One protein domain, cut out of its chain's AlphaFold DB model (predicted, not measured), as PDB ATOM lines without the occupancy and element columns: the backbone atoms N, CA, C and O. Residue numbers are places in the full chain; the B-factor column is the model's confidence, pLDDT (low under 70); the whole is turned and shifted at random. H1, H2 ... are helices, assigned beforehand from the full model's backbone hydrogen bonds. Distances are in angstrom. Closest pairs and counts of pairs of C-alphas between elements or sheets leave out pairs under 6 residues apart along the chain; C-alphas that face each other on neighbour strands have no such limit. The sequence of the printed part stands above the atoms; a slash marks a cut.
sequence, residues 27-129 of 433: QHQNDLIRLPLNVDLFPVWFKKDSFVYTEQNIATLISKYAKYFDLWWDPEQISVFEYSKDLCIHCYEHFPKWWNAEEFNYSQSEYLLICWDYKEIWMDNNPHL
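Overview. This is residues 27 to 129 of the 433 residues of an uncharacterized protein of Thermoplasmata archaeon (UniProt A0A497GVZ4). The printed part winds in stacked turns along a rod: H1 then H2, kinked H3, hairpin H4 and H5, kinked H6. The printed part has 103 residues with six named helices in that order, which hold 68 of them, and no named strand; its class is all helix. It is compact, radius of gyration of the C-alphas 14.6 A, spanning 45 by 22 by 21 A.

Arrangement. H3, residues 55 to 72, touches H2, residues 39 to 45, with residues 64 to 71 alone, C-alphas 65 and 39 closest at 7.1 A. Residues 59 to 66 alone touch H4, residues 80 to 90, C-alphas 63 and 90 closest at 5.7 A. H4 touches H5, residues 92 to 98, and residues 108 to 115 of H6, residues 106 to 122. H6 has 1 of 13 O i to N i+4 pairs within hydrogen-bond range, but 11 of 14 O i to N i+3 pairs.

Along the chain. H1, residues 27 to 34, touching no helix, begins at C-alpha 27 (113.932, 152.440, 166.570). H3 measures 13.9 A.

Size, cuts and confidence. The printed part has no cut and no long link. Residues 27 to 38 have pLDDT under 70.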
ATOM      1  N   GLN A  27     114.750 151.994 167.711       54.19
ATOM      2  CA  GLN A  27     113.932 152.440 166.570       54.19
ATOM      3  C   GLN A  27     114.800 152.864 165.369       54.19
ATOM      4  O   GLN A  27     114.589 152.409 164.250       54.19
ATOM      5  N   HIS A  28     115.881 153.606 165.630       55.50
ATOM      6  CA  HIS A  28     116.825 154.069 164.611       55.50
ATOM      7  C   HIS A  28     117.548 152.934 163.858       55.50
ATOM      8  O   HIS A  28     117.813 153.045 162.662       55.50
ATOM      9  N   GLN A  29     117.866 151.827 164.537       57.75
ATOM     10  CA  GLN A  29     118.514 150.667 163.914       57.75
ATOM     11  C   GLN A  29     117.526 149.832 163.095       57.75
ATOM     12  O   GLN A  29     117.899 149.320 162.038       57.75
ATOM     13  N   ASN A  30     116.270 149.732 163.543       61.06
ATOM     14  CA  ASN A  30     115.205 149.128 162.745       61.06
ATOM     15  C   ASN A  30     114.995 149.904 161.438       61.06
ATOM     16  O   ASN A  30     114.928 149.285 160.376       61.06
ATOM     17  N   ASP A  31     114.986 151.234 161.498       57.62
ATOM     18  CA  ASP A  31     114.782 152.084 160.323       57.62
ATOM     19  C   ASP A  31     115.951 151.952 159.321       57.62
ATOM     20  O   ASP A  31     115.737 151.743 158.126       57.62
ATOM     21  N   LEU A  32     117.204 151.959 159.798       54.00
ATOM     22  CA  LEU A  32     118.412 151.831 158.962       54.00
ATOM     23  C   LEU A  32     118.585 150.454 158.299       54.00
ATOM     24  O   LEU A  32     119.108 150.371 157.187       54.00
ATOM     25  N   ILE A  33     118.167 149.374 158.965       58.25
ATOM     26  CA  ILE A  33     118.323 148.002 158.455       58.25
ATOM     27  C   ILE A  33     117.172 147.612 157.523       58.25
ATOM     28  O   ILE A  33     117.395 146.838 156.596       58.25
ATOM     29  N   ARG A  34     115.954 148.132 157.725       57.16
ATOM     30  CA  ARG A  34     114.758 147.682 156.989       57.16
ATOM     31  C   ARG A  34     114.515 148.411 155.669       57.16
ATOM     32  O   ARG A  34     113.931 147.826 154.762       57.16
ATOM     33  N   LEU A  35     115.021 149.634 155.514       51.53
ATOM     34  CA  LEU A  35     114.833 150.458 154.313       51.53
ATOM     35  C   LEU A  35     115.379 149.870 152.985       51.53
ATOM     36  O   LEU A  35     114.770 150.151 151.951       51.53
ATOM     37  N   PRO A  36     116.452 149.045 152.956       53.03
ATOM     38  CA  PRO A  36     116.927 148.377 151.742       53.03
ATOM     39  C   PRO A  36     116.601 146.874 151.667       53.03
ATOM     40  O   PRO A  36     117.036 146.212 150.720       53.03
ATOM     41  N   LEU A  37     115.888 146.294 152.641       55.56
ATOM     42  CA  LEU A  37     115.594 144.860 152.612       55.56
ATOM     43  C   LEU A  37     114.566 144.554 151.525       55.56
ATOM     44  O   LEU A  37     113.489 145.149 151.475       55.56
ATOM     45  N   ASN A  38     114.935 143.605 150.659       68.12
ATOM     46  CA  ASN A  38     114.108 143.110 149.569       68.12
ATOM     47  C   ASN A  38     112.677 142.859 150.073       68.12
ATOM     48  O   ASN A  38     112.482 142.138 151.056       68.12
ATOM     49  N   VAL A  39     111.699 143.447 149.381       70.94
ATOM     50  CA  VAL A  39     110.262 143.321 149.653       70.94
ATOM     51  C   VAL A  39     109.869 141.840 149.816       70.94
ATOM     52  O   VAL A  39     108.972 141.507 150.579       70.94
ATOM     53  N   ASP A  40     110.590 140.915 149.188       80.00
ATOM     54  CA  ASP A  40     110.349 139.468 149.277       80.00
ATOM     55  C   ASP A  40     110.596 138.837 150.659       80.00
ATOM     56  O   ASP A  40     110.091 137.753 150.932       80.00
ATOM     57  N   LEU A  41     111.335 139.498 151.557       85.44
ATOM     58  CA  LEU A  41     111.579 138.992 152.914       85.44
ATOM     59  C   LEU A  41     110.589 139.526 153.956       85.44
ATOM     60  O   LEU A  41     110.670 139.110 155.111       85.44
ATOM     61  N   PHE A  42     109.665 140.415 153.577       88.31
ATOM     62  CA  PHE A  42     108.707 141.033 154.501       88.31
ATOM     63  C   PHE A  42     107.965 140.025 155.398       88.31
ATOM     64  O   PHE A  42     108.016 140.206 156.615       88.31
ATOM     65  N   PRO A  43     107.403 138.911 154.883       91.31
ATOM     66  CA  PRO A  43     106.704 137.941 155.731       91.31
ATOM     67  C   PRO A  43     107.586 137.247 156.776       91.31
ATOM     68  O   PRO A  43     107.070 136.673 157.727       91.31
ATOM     69  N   VAL A  44     108.909 137.247 156.586       88.25
ATOM     70  CA  VAL A  44     109.851 136.563 157.481       88.25
ATOM     71  C   VAL A  44     110.203 137.434 158.684       88.25
ATOM     72  O   VAL A  44     110.393 136.914 159.781       88.25
ATOM     73  N   TRP A  45     110.329 138.748 158.487       86.31
ATOM     74  CA  TRP A  45     110.762 139.662 159.548       86.31
ATOM     75  C   TRP A  45     109.625 140.474 160.163       86.31
ATOM     76  O   TRP A  45     109.773 140.943 161.294       86.31
ATOM     77  N   PHE A  46     108.512 140.669 159.452       92.25
ATOM     78  CA  PHE A  46     107.384 141.420 159.985       92.25
ATOM     79  C   PHE A  46     106.670 140.602 161.064       92.25
ATOM     80  O   PHE A  46     106.188 139.498 160.817       92.25
ATOM     81  N   LYS A  47     106.603 141.160 162.271       93.69
ATOM     82  CA  LYS A  47     105.872 140.603 163.409       93.69
ATOM     83  C   LYS A  47     104.847 141.640 163.852       93.69
ATOM     84  O   LYS A  47     105.238 142.654 164.428       93.69
ATOM     85  N   LYS A  48     103.570 141.380 163.554       94.38
ATOM     86  CA  LYS A  48     102.457 142.311 163.791       94.38
ATOM     87  C   LYS A  48     102.421 142.804 165.241       94.38
ATOM     88  O   LYS A  48     102.456 144.005 165.473       94.38
ATOM     89  N   ASP A  49     102.492 141.871 166.192       93.25
ATOM     90  CA  ASP A  49     102.352 142.140 167.633       93.25
ATOM     91  C   ASP A  49     103.498 142.967 168.241       93.25
ATOM     92  O   ASP A  49     103.367 143.496 169.341       93.25
ATOM     93  N   SER A  50     104.639 143.074 167.552       91.50
ATOM     94  CA  SER A  50     105.793 143.862 168.006       91.50
ATOM     95  C   SER A  50     106.062 145.084 167.124       91.50
ATOM     96  O   SER A  50     107.117 145.709 167.246       91.50
ATOM     97  N   PHE A  51     105.186 145.378 166.162       92.25
ATOM     98  CA  PHE A  51     105.378 146.486 165.238       92.25
ATOM     99  C   PHE A  51     104.844 147.791 165.837       92.25
ATOM    100  O   PHE A  51     103.732 147.840 166.350       92.25
ATOM    101  N   VAL A  52     105.632 148.865 165.748       94.38
ATOM    102  CA  VAL A  52     105.221 150.199 166.208       94.38
ATOM    103  C   VAL A  52     104.607 150.962 165.036       94.38
ATOM    104  O   VAL A  52     105.320 151.369 164.113       94.38
ATOM    105  N   TYR A  53     103.293 151.172 165.078       95.06
ATOM    106  CA  TYR A  53     102.524 151.888 164.056       95.06
ATOM    107  C   TYR A  53     102.674 153.409 164.199       95.06
ATOM    108  O   TYR A  53     101.781 154.109 164.663       95.06
ATOM    109  N   THR A  54     103.837 153.936 163.820       95.69
ATOM    110  CA  THR A  54     104.018 155.384 163.626       95.69
ATOM    111  C   THR A  54     103.475 155.810 162.262       95.69
ATOM    112  O   THR A  54     103.402 154.990 161.348       95.69
ATOM    113  N   GLU A  55     103.178 157.097 162.081       95.19
ATOM    114  CA  GLU A  55     102.711 157.643 160.795       95.19
ATOM    115  C   GLU A  55     103.638 157.274 159.626       95.19
ATOM    116  O   GLU A  55     103.214 156.714 158.614       95.19
ATOM    117  N   GLN A  56     104.947 157.470 159.809       94.56
ATOM    118  CA  GLN A  56     105.954 157.118 158.808       94.56
ATOM    119  C   GLN A  56     105.983 155.611 158.503       94.56
ATOM    120  O   GLN A  56     106.207 155.204 157.356       94.56
ATOM    121  N   ASN A  57     105.772 154.775 159.521       94.19
ATOM    122  CA  ASN A  57     105.748 153.326 159.370       94.19
ATOM    123  C   ASN A  57     104.489 152.866 158.631       94.19
ATOM    124  O   ASN A  57     104.607 152.047 157.721       94.19
ATOM    125  N   ILE A  58     103.320 153.427 158.951       97.06
ATOM    126  CA  ILE A  58     102.055 153.147 158.258       97.06
ATOM    127  C   ILE A  58     102.157 153.551 156.785       97.06
ATOM    128  O   ILE A  58     101.926 152.719 155.908       97.06
ATOM    129  N   ALA A  59     102.605 154.774 156.493       95.81
ATOM    130  CA  ALA A  59     102.802 155.233 155.118       95.81
ATOM    131  C   ALA A  59     103.759 154.312 154.333       95.81
ATOM    132  O   ALA A  59     103.560 154.031 153.147       95.81
ATOM    133  N   THR A  60     104.790 153.783 155.001       94.69
ATOM    134  CA  THR A  60     105.719 152.813 154.406       94.69
ATOM    135  C   THR A  60     105.056 151.455 154.153       94.69
ATOM    136  O   THR A  60     105.271 150.871 153.089       94.69
ATOM    137  N   LEU A  61     104.251 150.949 155.095       96.19
ATOM    138  CA  LEU A  61     103.481 149.711 154.940       96.19
ATOM    139  C   LEU A  61     102.530 149.793 153.742       96.19
ATOM    140  O   LEU A  61     102.590 148.933 152.862       96.19
ATOM    141  N   ILE A  62     101.746 150.869 153.668       97.12
ATOM    142  CA  ILE A  62     100.783 151.113 152.593       97.12
ATOM    143  C   ILE A  62     101.499 151.195 151.239       97.12
ATOM    144  O   ILE A  62     101.198 150.429 150.328       97.12
ATOM    145  N   SER A  63     102.499 152.071 151.109       95.69
ATOM    146  CA  SER A  63     103.119 152.356 149.804       95.69
ATOM    147  C   SER A  63     104.064 151.264 149.290       95.69
ATOM    148  O   SER A  63     104.171 151.072 148.078       95.69
ATOM    149  N   LYS A  64     104.778 150.546 150.173       94.62
ATOM    150  CA  LYS A  64     105.817 149.574 149.765       94.62
ATOM    151  C   LYS A  64     105.432 148.116 149.972       94.62
ATOM    152  O   LYS A  64     106.015 147.244 149.326       94.62
ATOM    153  N   TYR A  65     104.494 147.839 150.872       95.25
ATOM    154  CA  TYR A  65     104.169 146.483 151.307       95.25
ATOM    155  C   TYR A  65     102.690 146.131 151.117       95.25
ATOM    156  O   TYR A  65     102.220 145.158 151.706       95.25
ATOM    157  N   ALA A  66     101.981 146.843 150.232       96.06
ATOM    158  CA  ALA A  66     100.597 146.550 149.857       96.06
ATOM    159  C   ALA A  66     100.356 145.073 149.504       96.06
ATOM    160  O   ALA A  66      99.389 144.490 149.968       96.06
ATOM    161  N   LYS A  67     101.286 144.408 148.797       95.88
ATOM    162  CA  LYS A  67     101.164 142.975 148.442       95.88
ATOM    163  C   LYS A  67     101.093 142.012 149.641       95.88
ATOM    164  O   LYS A  67     100.809 140.832 149.466       95.88
ATOM    165  N   TYR A  68     101.409 142.491 150.844       96.56
ATOM    166  CA  TYR A  68     101.334 141.740 152.099       96.56
ATOM    167  C   TYR A  68     100.324 142.335 153.076       96.56
ATOM    168  O   TYR A  68     100.489 142.175 154.284       96.56
ATOM    169  N   PHE A  69      99.310 143.027 152.560       97.44
ATOM    170  CA  PHE A  69      98.275 143.700 153.335       97.44
ATOM    171  C   PHE A  69      97.771 142.879 154.524       97.44
ATOM    172  O   PHE A  69      97.780 143.351 155.654       97.44
ATOM    173  N   ASP A  70      97.449 141.605 154.294       97.75
ATOM    174  CA  ASP A  70      96.908 140.700 155.316       97.75
ATOM    175  C   ASP A  70      97.834 140.435 156.506       97.75
ATOM    176  O   ASP A  70      97.373 140.004 157.560       97.75
ATOM    177  N   LEU A  71      99.139 140.667 156.353       96.69
ATOM    178  CA  LEU A  71     100.095 140.482 157.441       96.69
ATOM    179  C   LEU A  71     100.141 141.690 158.375       96.69
ATOM    180  O   LEU A  71     100.338 141.509 159.575       96.69
ATOM    181  N   TRP A  72      99.996 142.901 157.837       97.12
ATOM    182  CA  TRP A  72     100.217 144.142 158.583       97.12
ATOM    183  C   TRP A  72      98.956 144.958 158.838       97.12
ATOM    184  O   TRP A  72      98.980 145.814 159.716       97.12
ATOM    185  N   TRP A  73      97.866 144.714 158.111       98.00
ATOM    186  CA  TRP A  73      96.626 145.451 158.306       98.00
ATOM    187  C   TRP A  73      96.085 145.233 159.716       98.00
ATOM    188  O   TRP A  73      95.873 144.100 160.166       98.00
ATOM    189  N   ASP A  74      95.861 146.336 160.417       97.44
ATOM    190  CA  ASP A  74      95.306 146.350 161.757       97.44
ATOM    191  C   ASP A  74      94.342 147.535 161.893       97.44
ATOM    192  O   ASP A  74      94.806 148.669 162.032       97.44
ATOM    193  N   PRO A  75      93.019 147.305 161.829       97.19
ATOM    194  CA  PRO A  75      92.046 148.391 161.891       97.19
ATOM    195  C   PRO A  75      92.025 149.093 163.258       97.19
ATOM    196  O   PRO A  75      91.559 150.221 163.343       97.19
ATOM    197  N   GLU A  76      92.550 148.473 164.324       97.00
ATOM    198  CA  GLU A  76      92.649 149.121 165.641       97.00
ATOM    199  C   GLU A  76      93.860 150.064 165.739       97.00
ATOM    200  O   GLU A  76      93.895 150.935 166.609       97.00
ATOM    201  N   GLN A  77      94.862 149.891 164.870       97.31
ATOM    202  CA  GLN A  77      96.105 150.675 164.876       97.31
ATOM    203  C   GLN A  77      96.206 151.653 163.702       97.31
ATOM    204  O   GLN A  77      96.964 152.621 163.775       97.31
ATOM    205  N   ILE A  78      95.486 151.403 162.606       97.56
ATOM    206  CA  ILE A  78      95.567 152.183 161.371       97.56
ATOM    207  C   ILE A  78      94.236 152.884 161.123       97.56
ATOM    208  O   ILE A  78      93.248 152.263 160.744       97.56
ATOM    209  N   SER A  79      94.243 154.206 161.283       97.69
ATOM    210  CA  SER A  79      93.082 155.056 161.025       97.69
ATOM    211  C   SER A  79      92.735 155.086 159.535       97.69
ATOM    212  O   SER A  79      93.483 155.638 158.724       97.69
ATOM    213  N   VAL A  80      91.569 154.550 159.158       97.62
ATOM    214  CA  VAL A  80      91.059 154.673 157.782       97.62
ATOM    215  C   VAL A  80      90.902 156.147 157.405       97.62
ATOM    216  O   VAL A  80      91.219 156.518 156.279       97.62
ATOM    217  N   PHE A  81      90.493 157.008 158.342       96.94
ATOM    218  CA  PHE A  81      90.318 158.443 158.108       96.94
ATOM    219  C   PHE A  81      91.616 159.132 157.666       96.94
ATOM    220  O   PHE A  81      91.635 159.876 156.684       96.94
ATOM    221  N   GLU A  82      92.717 158.881 158.374       97.56
ATOM    222  CA  GLU A  82      93.997 159.548 158.103       97.56
ATOM    223  C   GLU A  82      94.630 159.071 156.792       97.56
ATOM    224  O   GLU A  82      95.191 159.881 156.055       97.56
ATOM    225  N   TYR A  83      94.481 157.783 156.464       98.00
ATOM    226  CA  TYR A  83      95.143 157.151 155.316       98.00
ATOM    227  C   TYR A  83      94.197 156.790 154.165       98.00
ATOM    228  O   TYR A  83      94.578 156.025 153.282       98.00
ATOM    229  N   SER A  84      92.975 157.334 154.139       97.38
ATOM    230  CA  SER A  84      91.944 157.036 153.126       97.38
ATOM    231  C   SER A  84      92.488 157.118 151.697       97.38
ATOM    232  O   SER A  84      92.371 156.169 150.921       97.38
ATOM    233  N   LYS A  85      93.152 158.230 151.360       97.56
ATOM    234  CA  LYS A  85      93.812 158.423 150.065       97.56
ATOM    235  C   LYS A  85      94.867 157.354 149.766       97.56
ATOM    236  O   LYS A  85      94.853 156.780 148.678       97.56
ATOM    237  N   ASP A  86      95.791 157.105 150.689       98.31
ATOM    238  CA  ASP A  86      96.910 156.188 150.450       98.31
ATOM    239  C   ASP A  86      96.432 154.734 150.338       98.31
ATOM    240  O   ASP A  86      96.930 153.985 149.495       98.31
ATOM    241  N   LEU A  87      95.418 154.351 151.123       98.38
ATOM    242  CA  LEU A  87      94.754 153.050 151.035       98.38
ATOM    243  C   LEU A  87      94.063 152.864 149.680       98.38
ATOM    244  O   LEU A  87      94.241 151.818 149.056       98.38
ATOM    245  N   CYS A  88      93.360 153.883 149.173       98.00
ATOM    246  CA  CYS A  88      92.805 153.853 147.819       98.00
ATOM    247  C   CYS A  88      93.896 153.687 146.755       98.00
ATOM    248  O   CYS A  88      93.746 152.880 145.848       98.00
ATOM    249  N   ILE A  89      95.000 154.433 146.841       97.69
ATOM    250  CA  ILE A  89      96.041 154.419 145.800       97.69
ATOM    251  C   ILE A  89      96.819 153.101 145.797       97.69
ATOM    252  O   ILE A  89      97.078 152.530 144.738       97.69
ATOM    253  N   HIS A  90      97.232 152.632 146.972       98.06
ATOM    254  CA  HIS A  90      98.199 151.543 147.079       98.06
ATOM    255  C   HIS A  90      97.573 150.207 147.468       98.06
ATOM    256  O   HIS A  90      98.167 149.167 147.203       98.06
ATOM    257  N   CYS A  91      96.397 150.207 148.095       97.88
ATOM    258  CA  CYS A  91      95.768 149.016 148.668       97.88
ATOM    259  C   CYS A  91      94.357 148.760 148.110       97.88
ATOM    260  O   CYS A  91      93.555 148.092 148.768       97.88
ATOM    261  N   TYR A  92      94.045 149.245 146.902       97.81
ATOM    262  CA  TYR A  92      92.727 149.061 146.277       97.81
ATOM    263  C   TYR A  92      92.339 147.583 146.103       97.81
ATOM    264  O   TYR A  92      91.183 147.234 146.302       97.81
ATOM    265  N   GLU A  93      93.288 146.679 145.830       97.56
ATOM    266  CA  GLU A  93      93.022 145.229 145.732       97.56
ATOM    267  C   GLU A  93      92.488 144.622 147.045       97.56
ATOM    268  O   GLU A  93      91.891 143.546 147.048       97.56
ATOM    269  N   HIS A  94      92.682 145.317 148.167       97.88
ATOM    270  CA  HIS A  94      92.230 144.916 149.495       97.88
ATOM    271  C   HIS A  94      91.074 145.775 150.019       97.88
ATOM    272  O   HIS A  94      90.758 145.687 151.205       97.88
ATOM    273  N   PHE A  95      90.420 146.562 149.154       97.62
ATOM    274  CA  PHE A  95      89.328 147.473 149.511       97.62
ATOM    275  C   PHE A  95      88.291 146.873 150.471       97.62
ATOM    276  O   PHE A  95      88.058 147.474 151.519       97.62
ATOM    277  N   PRO A  96      87.738 145.660 150.240       97.12
ATOM    278  CA  PRO A  96      86.724 145.100 151.136       97.12
ATOM    279  C   PRO A  96      87.204 144.842 152.573       97.12
ATOM    280  O   PRO A  96      86.378 144.616 153.450       97.12
ATOM    281  N   LYS A  97      88.523 144.812 152.821       97.25
ATOM    282  CA  LYS A  97      89.111 144.525 154.140       97.25
ATOM    283  C   LYS A  97      89.335 145.773 154.984       97.25
ATOM    284  O   LYS A  97      89.282 145.677 156.207       97.25
ATOM    285  N   TRP A  98      89.634 146.905 154.351       97.56
ATOM    286  CA  TRP A  98      89.888 148.162 155.058       97.56
ATOM    287  C   TRP A  98      88.763 149.170 154.949       97.56
ATOM    288  O   TRP A  98      88.730 150.118 155.727       97.56
ATOM    289  N   TRP A  99      87.855 148.993 153.991       97.19
ATOM    290  CA  TRP A  99      86.750 149.911 153.812       97.19
ATOM    291  C   TRP A  99      85.882 149.989 155.070       97.19
ATOM    292  O   TRP A  99      85.343 148.989 155.543       97.19
ATOM    293  N   ASN A 100      85.707 151.213 155.558       95.31
ATOM    294  CA  ASN A 100      84.785 151.548 156.627       95.31
ATOM    295  C   ASN A 100      84.119 152.886 156.288       95.31
ATOM    296  O   ASN A 100      84.769 153.931 156.290       95.31
ATOM    297  N   ALA A 101      82.818 152.858 155.991       94.69
ATOM    298  CA  ALA A 101      82.070 154.047 155.587       94.69
ATOM    299  C   ALA A 101      81.952 155.102 156.703       94.69
ATOM    300  O   ALA A 101      81.786 156.283 156.399       94.69
ATOM    301  N   GLU A 102      82.036 154.711 157.976       94.06
ATOM    302  CA  GLU A 102      81.953 155.644 159.109       94.06
ATOM    303  C   GLU A 102      83.289 156.355 159.370       94.06
ATOM    304  O   GLU A 102      83.304 157.480 159.868       94.06
ATOM    305  N   GLU A 103      84.405 155.730 158.991       95.12
ATOM    306  CA  GLU A 103      85.755 156.254 159.225       95.12
ATOM    307  C   GLU A 103      86.396 156.869 157.979       95.12
ATOM    308  O   GLU A 103      87.380 157.593 158.096       95.12
ATOM    309  N   PHE A 104      85.876 156.609 156.780       95.75
ATOM    310  CA  PHE A 104      86.468 157.137 155.557       95.75
ATOM    311  C   PHE A 104      86.449 158.672 155.512       95.75
ATOM    312  O   PHE A 104      85.442 159.331 155.787       95.75
ATOM    313  N   ASN A 105      87.564 159.265 155.093       95.38
ATOM    314  CA  ASN A 105      87.685 160.707 154.957       95.38
ATOM    315  C   ASN A 105      87.061 161.195 153.641       95.38
ATOM    316  O   ASN A 105      87.721 161.309 152.610       95.38
ATOM    317  N   TYR A 106      85.778 161.556 153.687       92.94
ATOM    318  CA  TYR A 106      85.024 162.020 152.513       92.94
ATOM    319  C   TYR A 106      85.538 163.316 151.872       92.94
ATOM    320  O   TYR A 106      85.148 163.617 150.739       92.94
ATOM    321  N   SER A 107      86.426 164.070 152.537       92.56
ATOM    322  CA  SER A 107      87.135 165.180 151.879       92.56
ATOM    323  C   SER A 107      88.085 164.705 150.773       92.56
ATOM    324  O   SER A 107      88.459 165.505 149.926       92.56
ATOM    325  N   GLN A 108      88.413 163.408 150.767       94.56
ATOM    326  CA  GLN A 108      89.237 162.696 149.790       94.56
ATOM    327  C   GLN A 108      88.405 161.667 148.992       94.56
ATOM    328  O   GLN A 108      88.913 160.634 148.550       94.56
ATOM    329  N   SER A 109      87.095 161.887 148.849       94.88
ATOM    330  CA  SER A 109      86.188 160.919 148.211       94.88
ATOM    331  C   SER A 109      86.473 160.673 146.728       94.88
ATOM    332  O   SER A 109      86.135 159.608 146.222       94.88
ATOM    333  N   GLU A 110      87.176 161.574 146.043       94.81
ATOM    334  CA  GLU A 110      87.635 161.383 144.667       94.81
ATOM    335  C   GLU A 110      88.580 160.181 144.495       94.81
ATOM    336  O   GLU A 110      88.604 159.571 143.427       94.81
ATOM    337  N   TYR A 111      89.311 159.772 145.541       96.19
ATOM    338  CA  TYR A 111      90.202 158.608 145.461       96.19
ATOM    339  C   TYR A 111      89.444 157.274 145.444       96.19
ATOM    340  O   TYR A 111      90.022 156.262 145.046       96.19
ATOM    341  N   LEU A 112      88.150 157.253 145.793       96.50
ATOM    342  CA  LEU A 112      87.317 156.048 145.675       96.50
ATOM    343  C   LEU A 112      87.174 155.567 144.231       96.50
ATOM    344  O   LEU A 112      86.927 154.385 144.004       96.50
ATOM    345  N   LEU A 113      87.420 156.440 143.252       96.19
ATOM    346  CA  LEU A 113      87.433 156.072 141.838       96.19
ATOM    347  C   LEU A 113      88.558 155.095 141.478       96.19
ATOM    348  O   LEU A 113      88.419 154.340 140.521       96.19
ATOM    349  N   ILE A 114      89.644 155.047 142.257       96.69
ATOM    350  CA  ILE A 114      90.689 154.018 142.103       96.69
ATOM    351  C   ILE A 114      90.135 152.639 142.494       96.69
ATOM    352  O   ILE A 114      90.550 151.614 141.963       96.69
ATOM    353  N   CYS A 115      89.140 152.618 143.378       96.31
ATOM    354  CA  CYS A 115      88.464 151.423 143.866       96.31
ATOM    355  C   CYS A 115      87.140 151.179 143.119       96.31
ATOM    356  O   CYS A 115      86.169 150.698 143.706       96.31
ATOM    357  N   TRP A 116      87.077 151.528 141.829       95.62
ATOM    358  CA  TRP A 116      85.855 151.432 141.021       95.62
ATOM    359  C   TRP A 116      85.278 150.017 140.946       95.62
ATOM    360  O   TRP A 116      84.061 149.841 140.981       95.62
ATOM    361  N   ASP A 117      86.137 148.998 140.897       95.94
ATOM    362  CA  ASP A 117      85.710 147.592 140.874       95.94
ATOM    363  C   ASP A 117      84.918 147.197 142.133       95.94
ATOM    364  O   ASP A 117      84.188 146.209 142.130       95.94
ATOM    365  N   TYR A 118      85.004 148.012 143.190       95.81
ATOM    366  CA  TYR A 118      84.288 147.859 144.450       95.81
ATOM    367  C   TYR A 118      83.175 148.899 144.643       95.81
ATOM    368  O   TYR A 118      82.743 149.121 145.774       95.81
ATOM    369  N   LYS A 119      82.692 149.539 143.570       94.56
ATOM    370  CA  LYS A 119      81.655 150.584 143.644       94.56
ATOM    371  C   LYS A 119      80.398 150.170 144.404       94.56
ATOM    372  O   LYS A 119      79.906 150.954 145.203       94.56
ATOM    373  N   GLU A 120      79.945 148.925 144.270       92.75
ATOM    374  CA  GLU A 120      78.767 148.405 144.988       92.75
ATOM    375  C   GLU A 120      78.957 148.453 146.518       92.75
ATOM    376  O   GLU A 120      78.006 148.591 147.286       92.75
ATOM    377  N   ILE A 121      80.205 148.393 146.997       92.69
ATOM    378  CA  ILE A 121      80.519 148.469 148.426       92.69
ATOM    379  C   ILE A 121      80.407 149.911 148.929       92.69
ATOM    380  O   ILE A 121      79.816 150.147 149.985       92.69
ATOM    381  N   TRP A 122      80.972 150.880 148.204       92.81
ATOM    382  CA  TRP A 122      81.068 152.260 148.688       92.81
ATOM    383  C   TRP A 122      79.955 153.191 148.204       92.81
ATOM    384  O   TRP A 122      79.751 154.233 148.829       92.81
ATOM    385  N   MET A 123      79.222 152.820 147.154       89.75
ATOM    386  CA  MET A 123      78.076 153.570 146.633       89.75
ATOM    387  C   MET A 123      76.757 153.130 147.269       89.75
ATOM    388  O   MET A 123      76.043 153.971 147.811       89.75
ATOM    389  N   ASP A 124      76.446 151.830 147.250       80.44
ATOM    390  CA  ASP A 124      75.096 151.352 147.589       80.44
ATOM    391  C   ASP A 124      74.837 151.287 149.101       80.44
ATOM    392  O   ASP A 124      73.696 151.391 149.551       80.44
ATOM    393  N   ASN A 125      75.892 151.155 149.911       71.62
ATOM    394  CA  ASN A 125      75.790 150.934 151.359       71.62
ATOM    395  C   ASN A 125      76.217 152.142 152.200       71.62
ATOM    396  O   ASN A 125      76.548 151.990 153.378       71.62
ATOM    397  N   ASN A 126      76.240 153.341 151.615       81.38
ATOM    398  CA  ASN A 126      76.867 154.486 152.254       81.38
ATOM    399  C   ASN A 126      75.922 155.684 152.443       81.38
ATOM    400  O   ASN A 126      75.896 156.596 151.612       81.38
ATOM    401  N   PRO A 127      75.186 155.751 153.570       80.19
ATOM    402  CA  PRO A 127      74.315 156.889 153.866       80.19
ATOM    403  C   PRO A 127      75.091 158.199 154.092       80.19
ATOM    404  O   PRO A 127      74.496 159.279 154.082       80.19
ATOM    405  N   HIS A 128      76.409 158.124 154.302       81.19
ATOM    406  CA  HIS A 128      77.274 159.277 154.534       81.19
ATOM    407  C   HIS A 128      77.912 159.819 153.256       81.19
ATOM    408  O   HIS A 128      78.409 160.951 153.271       81.19
ATOM    409  N   LEU A 129      77.863 159.072 152.145       87.06
ATOM    410  CA  LEU A 129      78.423 159.522 150.879       87.06
ATOM    411  C   LEU A 129      77.622 160.716 150.354       87.06
ATOM    412  O   LEU A 129      76.551 160.596 149.764       87.06
TER     413      LEU A 129